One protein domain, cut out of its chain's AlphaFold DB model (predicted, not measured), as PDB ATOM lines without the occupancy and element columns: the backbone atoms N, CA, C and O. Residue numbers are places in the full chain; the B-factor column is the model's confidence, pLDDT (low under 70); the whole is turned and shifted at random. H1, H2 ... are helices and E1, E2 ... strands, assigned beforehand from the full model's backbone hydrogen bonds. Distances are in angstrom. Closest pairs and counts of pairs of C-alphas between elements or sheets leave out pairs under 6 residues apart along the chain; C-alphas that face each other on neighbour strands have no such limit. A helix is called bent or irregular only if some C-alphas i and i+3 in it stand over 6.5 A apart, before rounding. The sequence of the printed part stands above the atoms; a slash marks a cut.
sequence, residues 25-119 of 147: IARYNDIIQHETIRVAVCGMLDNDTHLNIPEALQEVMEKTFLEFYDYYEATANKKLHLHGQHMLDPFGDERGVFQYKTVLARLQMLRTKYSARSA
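Overview. This is residues 25 to 119 of the 147 residues of the protein "Hypothetical protein" of Timema cristinae (UniProt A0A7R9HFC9). Three helices pack together in an elongated body: H1 crosses H3, and the bent helix H2 packs on H3 with both arms, H2b side by side with H3 and H2a across it and the later part of H1. Two very short strands, E1 and E2, make a small head at the end of the body where H1 begins. The printed part has 95 residues, in the order H1 H2 E1 E2 H3, mostly helix. It is compact, with a radius of gyration of the C-alphas of 14.3 A and spans of 42 by 26 by 19 A.

Along the chain. E1 is residues 86 to 88 and E2 residues 94 to 97. H1, residues 25 to 46, is 29.8 A long and starts at C-alpha 25, (256.510, 294.388, 230.253). H2, residues 55 to 78, was assigned as one helix by its hydrogen bonds but is bent, with C-alphas 67 and 70 7.7 A apart; its arms are H2a, residues 55 to 67, and H2b, residues 70 to 78. H3, residues 100 to 119, is 28.5 A long and ends at C-alpha 119, (297.529, 285.702, 230.482).

Arrangement. E1 and E2 meet only at a point, where C-alphas 86 and 97 face each other at 4.3 A. The closest C-alphas of H1 and E1, those of Ile 31 and Met 87, are 6.4 A apart. H1 touches H3 at a steep tilt of 38 degrees, the same way, closest at the C-alphas of Arg 38 and Val 103, 6.0 A. H2b touches H3 at a shallow tilt of 17 degrees, opposite ways, closest at the C-alphas of Ala 76 and Tyr 100, 5.8 A. H2a touches H3 at a steep tilt of 65 degrees, closest at the C-alphas of Glu 62 and Tyr 114, 6.6 A. Every O i to N i+4 pair is within hydrogen-bond range in H2a, H2b and H3, and 15 of 18 are in H1.

Size, cuts and confidence. The C-alphas farthest apart, those of Gly 92 and Ala 119, are 46.2 A apart. The printed part has no cut and no long link, and no printed residue is under 70 in pLDDT.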
ATOM      1  N   ILE A  25     255.217 293.699 230.344       92.19
ATOM      2  CA  ILE A  25     256.510 294.388 230.253       92.19
ATOM      3  C   ILE A  25     257.594 293.571 230.955       92.19
ATOM      4  O   ILE A  25     258.684 293.384 230.418       92.19
ATOM      5  N   ALA A  26     257.297 293.046 232.146       92.75
ATOM      6  CA  ALA A  26     258.251 292.248 232.911       92.75
ATOM      7  C   ALA A  26     258.619 290.942 232.185       92.75
ATOM      8  O   ALA A  26     259.801 290.616 232.088       92.75
ATOM      9  N   ARG A  27     257.630 290.225 231.631       93.44
ATOM     10  CA  ARG A  27     257.863 288.999 230.848       93.44
ATOM     11  C   ARG A  27     258.685 289.275 229.596       93.44
ATOM     12  O   ARG A  27     259.648 288.560 229.335       93.44
ATOM     13  N   TYR A  28     258.341 290.322 228.852       94.75
ATOM     14  CA  TYR A  28     259.084 290.705 227.656       94.75
ATOM     15  C   TYR A  28     260.528 291.093 227.989       94.75
ATOM     16  O   TYR A  28     261.456 290.623 227.338       94.75
ATOM     17  N   ASN A  29     260.747 291.868 229.053       95.12
ATOM     18  CA  ASN A  29     262.094 292.227 229.502       95.12
ATOM     19  C   ASN A  29     262.933 290.995 229.862       95.12
ATOM     20  O   ASN A  29     264.112 290.947 229.516       95.12
ATOM     21  N   ASP A  30     262.337 289.991 230.507       95.81
ATOM     22  CA  ASP A  30     263.027 288.736 230.820       95.81
ATOM     23  C   ASP A  30     263.426 287.973 229.544       95.81
ATOM     24  O   ASP A  30     264.548 287.467 229.454       95.81
ATOM     25  N   ILE A  31     262.548 287.947 228.534       95.81
ATOM     26  CA  ILE A  31     262.829 287.362 227.212       95.81
ATOM     27  C   ILE A  31     263.993 288.096 226.539       95.81
ATOM     28  O   ILE A  31     264.970 287.466 226.134       95.81
ATOM     29  N   ILE A  32     263.930 289.426 226.461       96.25
ATOM     30  CA  ILE A  32     264.975 290.240 225.831       96.25
ATOM     31  C   ILE A  32     266.305 290.092 226.564       96.25
ATOM     32  O   ILE A  32     267.344 289.934 225.922       96.25
ATOM     33  N   GLN A  33     266.297 290.087 227.896       97.19
ATOM     34  CA  GLN A  33     267.506 289.892 228.688       97.19
ATOM     35  C   GLN A  33     268.125 288.512 228.431       97.19
ATOM     36  O   GLN A  33     269.337 288.417 228.231       97.19
ATOM     37  N   HIS A  34     267.312 287.454 228.390       97.69
ATOM     38  CA  HIS A  34     267.787 286.113 228.055       97.69
ATOM     39  C   HIS A  34     268.419 286.065 226.660       97.69
ATOM     40  O   HIS A  34     269.554 285.612 226.514       97.69
ATOM     41  N   GLU A  35     267.707 286.555 225.645       96.94
ATOM     42  CA  GLU A  35     268.165 286.499 224.255       96.94
ATOM     43  C   GLU A  35     269.403 287.362 224.016       96.94
ATOM     44  O   GLU A  35     270.305 286.953 223.287       96.94
ATOM     45  N   THR A  36     269.513 288.498 224.706       97.62
ATOM     46  CA  THR A  36     270.713 289.341 224.663       97.62
ATOM     47  C   THR A  36     271.936 288.571 225.163       97.62
ATOM     48  O   THR A  36     272.951 288.514 224.475       97.62
ATOM     49  N   ILE A  37     271.849 287.912 226.323       97.38
ATOM     50  CA  ILE A  37     272.988 287.149 226.860       97.38
ATOM     51  C   ILE A  37     273.279 285.920 225.982       97.38
ATOM     52  O   ILE A  37     274.437 285.609 225.701       97.38
ATOM     53  N   ARG A  38     272.241 285.219 225.514       97.44
ATOM     54  CA  ARG A  38     272.400 284.003 224.707       97.44
ATOM     55  C   ARG A  38     273.017 284.290 223.339       97.44
ATOM     56  O   ARG A  38     273.926 283.575 222.927       97.44
ATOM     57  N   VAL A  39     272.512 285.292 222.625       96.00
ATOM     58  CA  VAL A  39     272.881 285.562 221.229       96.00
ATOM     59  C   VAL A  39     273.951 286.638 221.148       96.00
ATOM     60  O   VAL A  39     275.021 286.393 220.600       96.00
ATOM     61  N   ALA A  40     273.683 287.816 221.708       96.00
ATOM     62  CA  ALA A  40     274.554 288.974 221.536       96.00
ATOM     63  C   ALA A  40     275.828 288.903 222.390       96.00
ATOM     64  O   ALA A  40     276.822 289.518 222.027       96.00
ATOM     65  N   VAL A  41     275.821 288.148 223.494       96.56
ATOM     66  CA  VAL A  41     277.034 287.892 224.288       96.56
ATOM     67  C   VAL A  41     277.644 286.549 223.899       96.56
ATOM     68  O   VAL A  41     278.684 286.520 223.244       96.56
ATOM     69  N   CYS A  42     276.996 285.430 224.247       97.06
ATOM     70  CA  CYS A  42     277.593 284.108 224.022       97.06
ATOM     71  C   CYS A  42     277.763 283.810 222.527       97.06
ATOM     72  O   CYS A  42     278.854 283.442 222.103       97.06
ATOM     73  N   GLY A  43     276.714 284.013 221.725       96.31
ATOM     74  CA  GLY A  43     276.764 283.741 220.286       96.31
ATOM     75  C   GLY A  43     277.765 284.609 219.530       96.31
ATOM     76  O   GLY A  43     278.398 284.131 218.591       96.31
ATOM     77  N   MET A  44     277.974 285.855 219.961       95.25
ATOM     78  CA  MET A  44     278.959 286.731 219.328       95.25
ATOM     79  C   MET A  44     280.399 286.381 219.690       95.25
ATOM     80  O   MET A  44     281.269 286.448 218.827       95.25
ATOM     81  N   LEU A  45     280.652 285.970 220.933       94.62
ATOM     82  CA  LEU A  45     281.980 285.542 221.381       94.62
ATOM     83  C   LEU A  45     282.371 284.166 220.820       94.62
ATOM     84  O   LEU A  45     283.522 283.953 220.438       94.62
ATOM     85  N   ASP A  46     281.413 283.245 220.707       92.81
ATOM     86  CA  ASP A  46     281.617 281.960 220.025       92.81
ATOM     87  C   ASP A  46     281.653 282.101 218.490       92.81
ATOM     88  O   ASP A  46     282.116 281.196 217.797       92.81
ATOM     89  N   ASN A  47     281.233 283.258 217.965       91.19
ATOM     90  CA  ASN A  47     281.050 283.534 216.542       91.19
ATOM     91  C   ASN A  47     280.117 282.521 215.848       91.19
ATOM     92  O   ASN A  47     280.390 282.071 214.735       91.19
ATOM     93  N   ASP A  48     278.988 282.203 216.493       91.06
ATOM     94  CA  ASP A  48     277.958 281.274 215.993       91.06
ATOM     95  C   ASP A  48     277.436 281.688 214.599       91.06
ATOM     96  O   ASP A  48     277.007 280.860 213.799       91.06
ATOM     97  N   THR A  49     277.475 282.987 214.292       88.25
ATOM     98  CA  THR A  49     277.034 283.569 213.016       88.25
ATOM     99  C   THR A  49     278.105 283.547 211.921       88.25
ATOM    100  O   THR A  49     277.833 284.015 210.817       88.25
ATOM    101  N   HIS A  50     279.313 283.047 212.209       90.62
ATOM    102  CA  HIS A  50     280.456 283.005 211.286       90.62
ATOM    103  C   HIS A  50     280.754 284.356 210.617       90.62
ATOM    104  O   HIS A  50     281.027 284.439 209.419       90.62
ATOM    105  N   LEU A  51     280.689 285.436 211.397       92.00
ATOM    106  CA  LEU A  51     280.981 286.775 210.908       92.00
ATOM    107  C   LEU A  51     282.491 287.004 210.859       92.00
ATOM    108  O   LEU A  51     283.243 286.579 211.742       92.00
ATOM    109  N   ASN A  52     282.927 287.746 209.844       92.94
ATOM    110  CA  ASN A  52     284.294 288.244 209.753       92.94
ATOM    111  C   ASN A  52     284.412 289.523 210.585       92.94
ATOM    112  O   ASN A  52     284.281 290.633 210.070       92.94
ATOM    113  N   ILE A  53     284.621 289.358 211.891       91.75
ATOM    114  CA  ILE A  53     284.776 290.472 212.830       91.75
ATOM    115  C   ILE A  53     286.241 290.943 212.787       91.75
ATOM    116  O   ILE A  53     287.133 290.115 212.971       91.75
ATOM    117  N   PRO A  54     286.533 292.236 212.560       95.50
ATOM    118  CA  PRO A  54     287.893 292.768 212.640       95.50
ATOM    119  C   PRO A  54     288.576 292.440 213.978       95.50
ATOM    120  O   PRO A  54     287.947 292.562 215.028       95.50
ATOM    121  N   GLU A  55     289.863 292.078 213.955       92.38
ATOM    122  CA  GLU A  55     290.609 291.633 215.149       92.38
ATOM    123  C   GLU A  55     290.552 292.654 216.293       92.38
ATOM    124  O   GLU A  55     290.242 292.287 217.422       92.38
ATOM    125  N   ALA A  56     290.724 293.944 215.993       94.25
ATOM    126  CA  ALA A  56     290.630 295.009 216.993       94.25
ATOM    127  C   ALA A  56     289.268 295.039 217.718       94.25
ATOM    128  O   ALA A  56     289.211 295.298 218.917       94.25
ATOM    129  N   LEU A  57     288.165 294.742 217.017       94.88
ATOM    130  CA  LEU A  57     286.837 294.671 217.638       94.88
ATOM    131  C   LEU A  57     286.668 293.394 218.464       94.88
ATOM    132  O   LEU A  57     286.050 293.448 219.524       94.88
ATOM    133  N   GLN A  58     287.251 292.273 218.024       93.44
ATOM    134  CA  GLN A  58     287.257 291.038 218.814       93.44
ATOM    135  C   GLN A  58     287.994 291.242 220.142       93.44
ATOM    136  O   GLN A  58     287.477 290.867 221.187       93.44
ATOM    137  N   GLU A  59     289.161 291.891 220.137       93.00
ATOM    138  CA  GLU A  59     289.916 292.151 221.369       93.00
ATOM    139  C   GLU A  59     289.137 293.025 222.359       93.00
ATOM    140  O   GLU A  59     289.116 292.744 223.559       93.00
ATOM    141  N   VAL A  60     288.449 294.057 221.860       94.94
ATOM    142  CA  VAL A  60     287.582 294.906 222.687       94.94
ATOM    143  C   VAL A  60     286.394 294.107 223.230       94.94
ATOM    144  O   VAL A  60     286.072 294.232 224.413       94.94
ATOM    145  N   MET A  61     285.766 293.253 222.416       95.12
ATOM    146  CA  MET A  61     284.685 292.367 222.864       95.12
ATOM    147  C   MET A  61     285.148 291.416 223.972       95.12
ATOM    148  O   MET A  61     284.468 291.278 224.983       95.12
ATOM    149  N   GLU A  62     286.313 290.788 223.816       94.69
ATOM    150  CA  GLU A  62     286.873 289.866 224.811       94.69
ATOM    151  C   GLU A  62     287.187 290.575 226.130       94.69
ATOM    152  O   GLU A  62     286.854 290.070 227.205       94.69
ATOM    153  N   LYS A  63     287.788 291.768 226.057       94.94
ATOM    154  CA  LYS A  63     288.096 292.580 227.236       94.94
ATOM    155  C   LYS A  63     286.824 293.004 227.973       94.94
ATOM    156  O   LYS A  63     286.697 292.751 229.167       94.94
ATOM    157  N   THR A  64     285.880 293.612 227.257       96.19
ATOM    158  CA  THR A  64     284.615 294.083 227.845       96.19
ATOM    159  C   THR A  64     283.777 292.928 228.386       96.19
ATOM    160  O   THR A  64     283.181 293.049 229.452       96.19
ATOM    161  N   PHE A  65     283.790 291.763 227.733       97.19
ATOM    162  CA  PHE A  65     283.148 290.561 228.260       97.19
ATOM    163  C   PHE A  65     283.677 290.173 229.646       97.19
ATOM    164  O   PHE A  65     282.881 289.888 230.539       97.19
ATOM    165  N   LEU A  66     285.001 290.172 229.840       96.19
ATOM    166  CA  LEU A  66     285.602 289.846 231.135       96.19
ATOM    167  C   LEU A  66     285.245 290.883 232.208       96.19
ATOM    168  O   LEU A  66     284.982 290.500 233.345       96.19
ATOM    169  N   GLU A  67     285.181 292.167 231.848       96.44
ATOM    170  CA  GLU A  67     284.773 293.253 232.753       96.44
ATOM    171  C   GLU A  67     283.311 293.112 233.216       96.44
ATOM    172  O   GLU A  67     282.998 293.375 234.376       96.44
ATOM    173  N   PHE A  68     282.417 292.654 232.333       97.25
ATOM    174  CA  PHE A  68     280.989 292.481 232.632       97.25
ATOM    175  C   PHE A  68     280.595 291.049 233.030       97.25
ATOM    176  O   PHE A  68     279.408 290.783 233.248       97.25
ATOM    177  N   TYR A  69     281.550 290.123 233.167       97.69
ATOM    178  CA  TYR A  69     281.264 288.708 233.428       97.69
ATOM    179  C   TYR A  69     280.384 288.504 234.668       97.69
ATOM    180  O   TYR A  69     279.361 287.820 234.592       97.69
ATOM    181  N   ASP A  70     280.739 289.139 235.788       97.38
ATOM    182  CA  ASP A  70     280.023 288.979 237.059       97.38
ATOM    183  C   ASP A  70     278.560 289.437 236.942       97.38
ATOM    184  O   ASP A  70     277.659 288.835 237.529       97.38
ATOM    185  N   TYR A  71     278.290 290.462 236.122       97.50
ATOM    186  CA  TYR A  71     276.929 290.917 235.840       97.50
ATOM    187  C   TYR A  71     276.127 289.864 235.062       97.50
ATOM    188  O   TYR A  71     274.974 289.581 235.415       97.50
ATOM    189  N   TYR A  72     276.718 289.258 234.028       97.69
ATOM    190  CA  TYR A  72     276.054 288.211 233.245       97.69
ATOM    191  C   TYR A  72     275.787 286.963 234.089       97.69
ATOM    192  O   TYR A  72     274.676 286.427 234.063       97.69
ATOM    193  N   GLU A  73     276.769 286.537 234.885       97.50
ATOM    194  CA  GLU A  73     276.647 285.386 235.777       97.50
ATOM    195  C   GLU A  73     275.582 285.620 236.856       97.50
ATOM    196  O   GLU A  73     274.705 284.773 237.052       97.50
ATOM    197  N   ALA A  74     275.589 286.778 237.522       97.75
ATOM    198  CA  ALA A  74     274.580 287.125 238.520       97.75
ATOM    199  C   ALA A  74     273.167 287.178 237.914       97.75
ATOM    200  O   ALA A  74     272.212 286.656 238.497       97.75
ATOM    201  N   THR A  75     273.032 287.760 236.719       96.50
ATOM    202  CA  THR A  75     271.756 287.851 235.997       96.50
ATOM    203  C   THR A  75     271.206 286.467 235.652       96.50
ATOM    204  O   THR A  75     270.041 286.172 235.932       96.50
ATOM    205  N   ALA A  76     272.047 285.592 235.099       96.31
ATOM    206  CA  ALA A  76     271.638 284.246 234.725       96.31
ATOM    207  C   ALA A  76     271.317 283.369 235.952       96.31
ATOM    208  O   ALA A  76     270.323 282.640 235.937       96.31
ATOM    209  N   ASN A  77     272.071 283.498 237.050       97.19
ATOM    210  CA  ASN A  77     271.776 282.802 238.308       97.19
ATOM    211  C   ASN A  77     270.454 283.264 238.938       97.19
ATOM    212  O   ASN A  77     269.641 282.435 239.351       97.19
ATOM    213  N   LYS A  78     270.180 284.574 238.959       97.25
ATOM    214  CA  LYS A  78     268.924 285.127 239.497       97.25
ATOM    215  C   LYS A  78     267.689 284.572 238.779       97.25
ATOM    216  O   LYS A  78     266.637 284.387 239.394       97.25
ATOM    217  N   LYS A  79     267.811 284.299 237.480       95.94
ATOM    218  CA  LYS A  79     266.726 283.821 236.613       95.94
ATOM    219  C   LYS A  79     266.758 282.312 236.361       95.94
ATOM    220  O   LYS A  79     265.962 281.804 235.578       95.94
ATOM    221  N   LEU A  80     267.594 281.563 237.084       95.50
ATOM    222  CA  LEU A  80     267.735 280.116 236.905       95.50
ATOM    223  C   LEU A  80     266.417 279.346 237.105       95.50
ATOM    224  O   LEU A  80     266.195 278.325 236.459       95.50
ATOM    225  N   HIS A  81     265.523 279.861 237.952       96.12
ATOM    226  CA  HIS A  81     264.191 279.301 238.200       96.12
ATOM    227  C   HIS A  81     263.262 279.328 236.969       96.12
ATOM    228  O   HIS A  81     262.298 278.565 236.923       96.12
ATOM    229  N   LEU A  82     263.546 280.173 235.971       95.19
ATOM    230  CA  LEU A  82     262.803 280.225 234.709       95.19
ATOM    231  C   LEU A  82     263.254 279.150 233.715       95.19
ATOM    232  O   LEU A  82     262.617 278.968 232.683       95.19
ATOM    233  N   HIS A  83     264.350 278.436 233.983       95.69
ATOM    234  CA  HIS A  83     264.878 277.439 233.060       95.69
ATOM    235  C   HIS A  83     263.837 276.363 232.701       95.69
ATOM    236  O   HIS A  83     263.226 275.761 233.581       95.69
ATOM    237  N   GLY A  84     263.672 276.105 231.403       94.81
ATOM    238  CA  GLY A  84     262.691 275.166 230.858       94.81
ATOM    239  C   GLY A  84     261.276 275.733 230.721       94.81
ATOM    240  O   GLY A  84     260.428 275.071 230.131       94.81
ATOM    241  N   GLN A  85     261.005 276.945 231.215       95.38
ATOM    242  CA  GLN A  85     259.715 277.605 231.012       95.38
ATOM    243  C   GLN A  85     259.620 278.194 229.600       95.38
ATOM    244  O   GLN A  85     260.620 278.641 229.030       95.38
ATOM    245  N   HIS A  86     258.408 278.211 229.043       94.81
ATOM    246  CA  HIS A  86     258.130 278.829 227.749       94.81
ATOM    247  C   HIS A  86     258.232 280.354 227.825       94.81
ATOM    248  O   HIS A  86     257.749 280.980 228.770       94.81
ATOM    249  N   MET A  87     258.835 280.949 226.799       94.50
ATOM    250  CA  MET A  87     258.851 282.394 226.613       94.50
ATOM    251  C   MET A  87     257.488 282.849 226.094       94.50
ATOM    252  O   MET A  87     257.114 282.544 224.964       94.50
ATOM    253  N   LEU A  88     256.746 283.565 226.935       90.81
ATOM    254  CA  LEU A  88     255.444 284.130 226.588       90.81
ATOM    255  C   LEU A  88     255.627 285.569 226.100       90.81
ATOM    256  O   LEU A  88     255.634 286.501 226.907       90.81
ATOM    257  N   ASP A  89     255.814 285.731 224.791       90.38
ATOM    258  CA  ASP A  89     255.940 287.044 224.162       90.38
ATOM    259  C   ASP A  89     254.560 287.738 224.070       90.38
ATOM    260  O   ASP A  89     253.650 287.194 223.435       90.38
ATOM    261  N   PRO A  90     254.375 288.942 224.653       87.31
ATOM    262  CA  PRO A  90     253.128 289.711 224.548       87.31
ATOM    263  C   PRO A  90     252.710 290.079 223.113       87.31
ATOM    264  O   PRO A  90     251.555 290.451 222.884       87.31
ATOM    265  N   PHE A  91     253.630 290.005 222.148       87.44
ATOM    266  CA  PHE A  91     253.375 290.272 220.732       87.44
ATOM    267  C   PHE A  91     252.985 289.021 219.933       87.44
ATOM    268  O   PHE A  91     252.586 289.151 218.778       87.44
ATOM    269  N   GLY A  92     253.026 287.833 220.550       81.75
ATOM    270  CA  GLY A  92     252.589 286.574 219.941       81.75
ATOM    271  C   GLY A  92     253.672 285.792 219.194       81.75
ATOM    272  O   GLY A  92     253.348 284.784 218.572       81.75
ATOM    273  N   ASP A  93     254.938 286.215 219.260       85.75
ATOM    274  CA  ASP A  93     256.058 285.491 218.650       85.75
ATOM    275  C   ASP A  93     256.452 284.250 219.469       85.75
ATOM    276  O   ASP A  93     256.682 284.313 220.680       85.75
ATOM    277  N   GLU A  94     256.635 283.115 218.794       85.75
ATOM    278  CA  GLU A  94     257.178 281.907 219.415       85.75
ATOM    279  C   GLU A  94     258.705 282.011 219.556       85.75
ATOM    280  O   GLU A  94     259.449 281.852 218.588       85.75
ATOM    281  N   ARG A  95     259.199 282.263 220.777       86.75
ATOM    282  CA  ARG A  95     260.650 282.385 221.058       86.75
ATOM    283  C   ARG A  95     261.289 281.149 221.702       86.75
ATOM    284  O   ARG A  95     262.495 281.119 221.932       86.75
ATOM    285  N   GLY A  96     260.501 280.108 221.966       92.69
ATOM    286  CA  GLY A  96     260.972 278.856 222.562       92.69
ATOM    287  C   GLY A  96     260.959 278.868 224.094       92.69
ATOM    288  O   GLY A  96     259.990 279.308 224.713       92.69
ATOM    289  N   VAL A  97     262.008 278.319 224.713       96.25
ATOM    290  CA  VAL A  97     262.109 278.107 226.169       96.25
ATOM    291  C   VAL A  97     263.362 278.753 226.748       96.25
ATOM    292  O   VAL A  97     264.403 278.804 226.092       96.25
ATOM    293  N   PHE A  98     263.294 279.199 228.000       96.88
ATOM    294  CA  PHE A  98     264.449 279.752 228.709       96.88
ATOM    295  C   PHE A  98     265.508 278.675 228.989       96.88
ATOM    296  O   PHE A  98     265.239 277.645 229.611       96.88
ATOM    297  N   GLN A  99     266.759 278.931 228.608       96.50
ATOM    298  CA  GLN A  99     267.875 277.985 228.713       96.50
ATOM    299  C   GLN A  99     269.009 278.506 229.610       96.50
ATOM    300  O   GLN A  99     270.187 278.338 229.303       96.50
ATOM    301  N   TYR A 100     268.670 279.088 230.767       97.25
ATOM    302  CA  TYR A 100     269.661 279.691 231.674       97.25
ATOM    303  C   TYR A 100     270.794 278.752 232.121       97.25
ATOM    304  O   TYR A 100     271.927 279.209 232.238       97.25
ATOM    305  N   LYS A 101     270.545 277.443 232.303       96.81
ATOM    306  CA  LYS A 101     271.619 276.473 232.604       96.81
ATOM    307  C   LYS A 101     272.648 276.382 231.474       96.81
ATOM    308  O   LYS A 101     273.848 276.414 231.731       96.81
ATOM    309  N   THR A 102     272.177 276.306 230.232       96.94
ATOM    310  CA  THR A 102     273.029 276.271 229.037       96.94
ATOM    311  C   THR A 102     273.796 277.581 228.880       96.94
ATOM    312  O   THR A 102     274.991 277.564 228.602       96.94
ATOM    313  N   VAL A 103     273.130 278.717 229.107       97.12
ATOM    314  CA  VAL A 103     273.756 280.046 229.055       97.12
ATOM    315  C   VAL A 103     274.864 280.178 230.105       97.12
ATOM    316  O   VAL A 103     275.962 280.599 229.759       97.12
ATOM    317  N   LEU A 104     274.629 279.764 231.354       97.25
ATOM    318  CA  LEU A 104     275.652 279.778 232.409       97.25
ATOM    319  C   LEU A 104     276.871 278.928 232.047       97.25
ATOM    320  O   LEU A 104     278.000 279.394 232.181       97.25
ATOM    321  N   ALA A 105     276.649 277.713 231.542       97.25
ATOM    322  CA  ALA A 105     277.740 276.848 231.106       97.25
ATOM    323  C   ALA A 105     278.573 277.511 229.994       97.25
ATOM    324  O   ALA A 105     279.802 277.495 230.051       97.25
ATOM    325  N   ARG A 106     277.921 278.156 229.014       97.44
ATOM    326  CA  ARG A 106     278.610 278.907 227.950       97.44
ATOM    327  C   ARG A 106     279.422 280.075 228.500       97.44
ATOM    328  O   ARG A 106     280.594 280.191 228.162       97.44
ATOM    329  N   LEU A 107     278.844 280.891 229.383       97.56
ATOM    330  CA  LEU A 107     279.551 282.009 230.017       97.56
ATOM    331  C   LEU A 107     280.822 281.536 230.736       97.56
ATOM    332  O   LEU A 107     281.889 282.115 230.541       97.56
ATOM    333  N   GLN A 108     280.730 280.458 231.519       96.81
ATOM    334  CA  GLN A 108     281.869 279.896 232.250       96.81
ATOM    335  C   GLN A 108     282.971 279.398 231.304       96.81
ATOM    336  O   GLN A 108     284.141 279.725 231.503       96.81
ATOM    337  N   MET A 109     282.605 278.675 230.241       96.38
ATOM    338  CA  MET A 109     283.563 278.225 229.222       96.38
ATOM    339  C   MET A 109     284.266 279.405 228.538       96.38
ATOM    340  O   MET A 109     285.489 279.388 228.381       96.38
ATOM    341  N   LEU A 110     283.513 280.446 228.171       96.31
ATOM    342  CA  LEU A 110     284.056 281.659 227.556       96.31
ATOM    343  C   LEU A 110     285.014 282.388 228.502       96.31
ATOM    344  O   LEU A 110     286.101 282.785 228.081       96.31
ATOM    345  N   ARG A 111     284.674 282.510 229.791       95.75
ATOM    346  CA  ARG A 111     285.569 283.107 230.793       95.75
ATOM    347  C   ARG A 111     286.894 282.363 230.855       95.75
ATOM    348  O   ARG A 111     287.940 282.990 230.731       95.75
ATOM    349  N   THR A 112     286.865 281.038 230.990       95.00
ATOM    350  CA  THR A 112     288.092 280.231 231.028       95.00
ATOM    351  C   THR A 112     288.929 280.418 229.760       95.00
ATOM    352  O   THR A 112     290.139 280.631 229.853       95.00
ATOM    353  N   LYS A 113     288.291 280.411 228.582       94.12
ATOM    354  CA  LYS A 113     288.945 280.619 227.279       94.12
ATOM    355  C   LYS A 113     289.654 281.976 227.198       94.12
ATOM    356  O   LYS A 113     290.824 282.031 226.820       94.12
ATOM    357  N   TYR A 114     288.978 283.064 227.566       92.94
ATOM    358  CA  TYR A 114     289.533 284.412 227.415       92.94
ATOM    359  C   TYR A 114     290.481 284.816 228.540       92.94
ATOM    360  O   TYR A 114     291.464 285.499 228.264       92.94
ATOM    361  N   SER A 115     290.276 284.338 229.770       90.44
ATOM    362  CA  SER A 115     291.238 284.549 230.860       90.44
ATOM    363  C   SER A 115     292.585 283.863 230.588       90.44
ATOM    364  O   SER A 115     293.638 284.418 230.898       90.44
ATOM    365  N   ALA A 116     292.583 282.682 229.956       87.38
ATOM    366  CA  ALA A 116     293.821 282.025 229.530       87.38
ATOM    367  C   ALA A 116     294.535 282.814 228.416       87.38
ATOM    368  O   ALA A 116     295.755 282.989 228.445       87.38
ATOM    369  N   ARG A 117     293.771 283.348 227.454       83.50
ATOM    370  CA  ARG A 117     294.316 284.152 226.351       83.50
ATOM    371  C   ARG A 117     294.901 285.479 226.837       83.50
ATOM    372  O   ARG A 117     295.969 285.862 226.361       83.50
ATOM    373  N   SER A 118     294.261 286.152 227.796       78.50
ATOM    374  CA  SER A 118     294.790 287.392 228.376       78.50
ATOM    375  C   SER A 118     296.112 287.167 229.109       78.50
ATOM    376  O   SER A 118     297.014 287.985 228.966       78.50
ATOM    377  N   ALA A 119     296.269 286.042 229.818       74.69
ATOM    378  CA  ALA A 119     297.529 285.702 230.482       74.69
ATOM    379  C   ALA A 119     298.674 285.478 229.473       74.69
ATOM    380  O   ALA A 119     299.779 285.963 229.681       74.69
TER     381      ALA A 119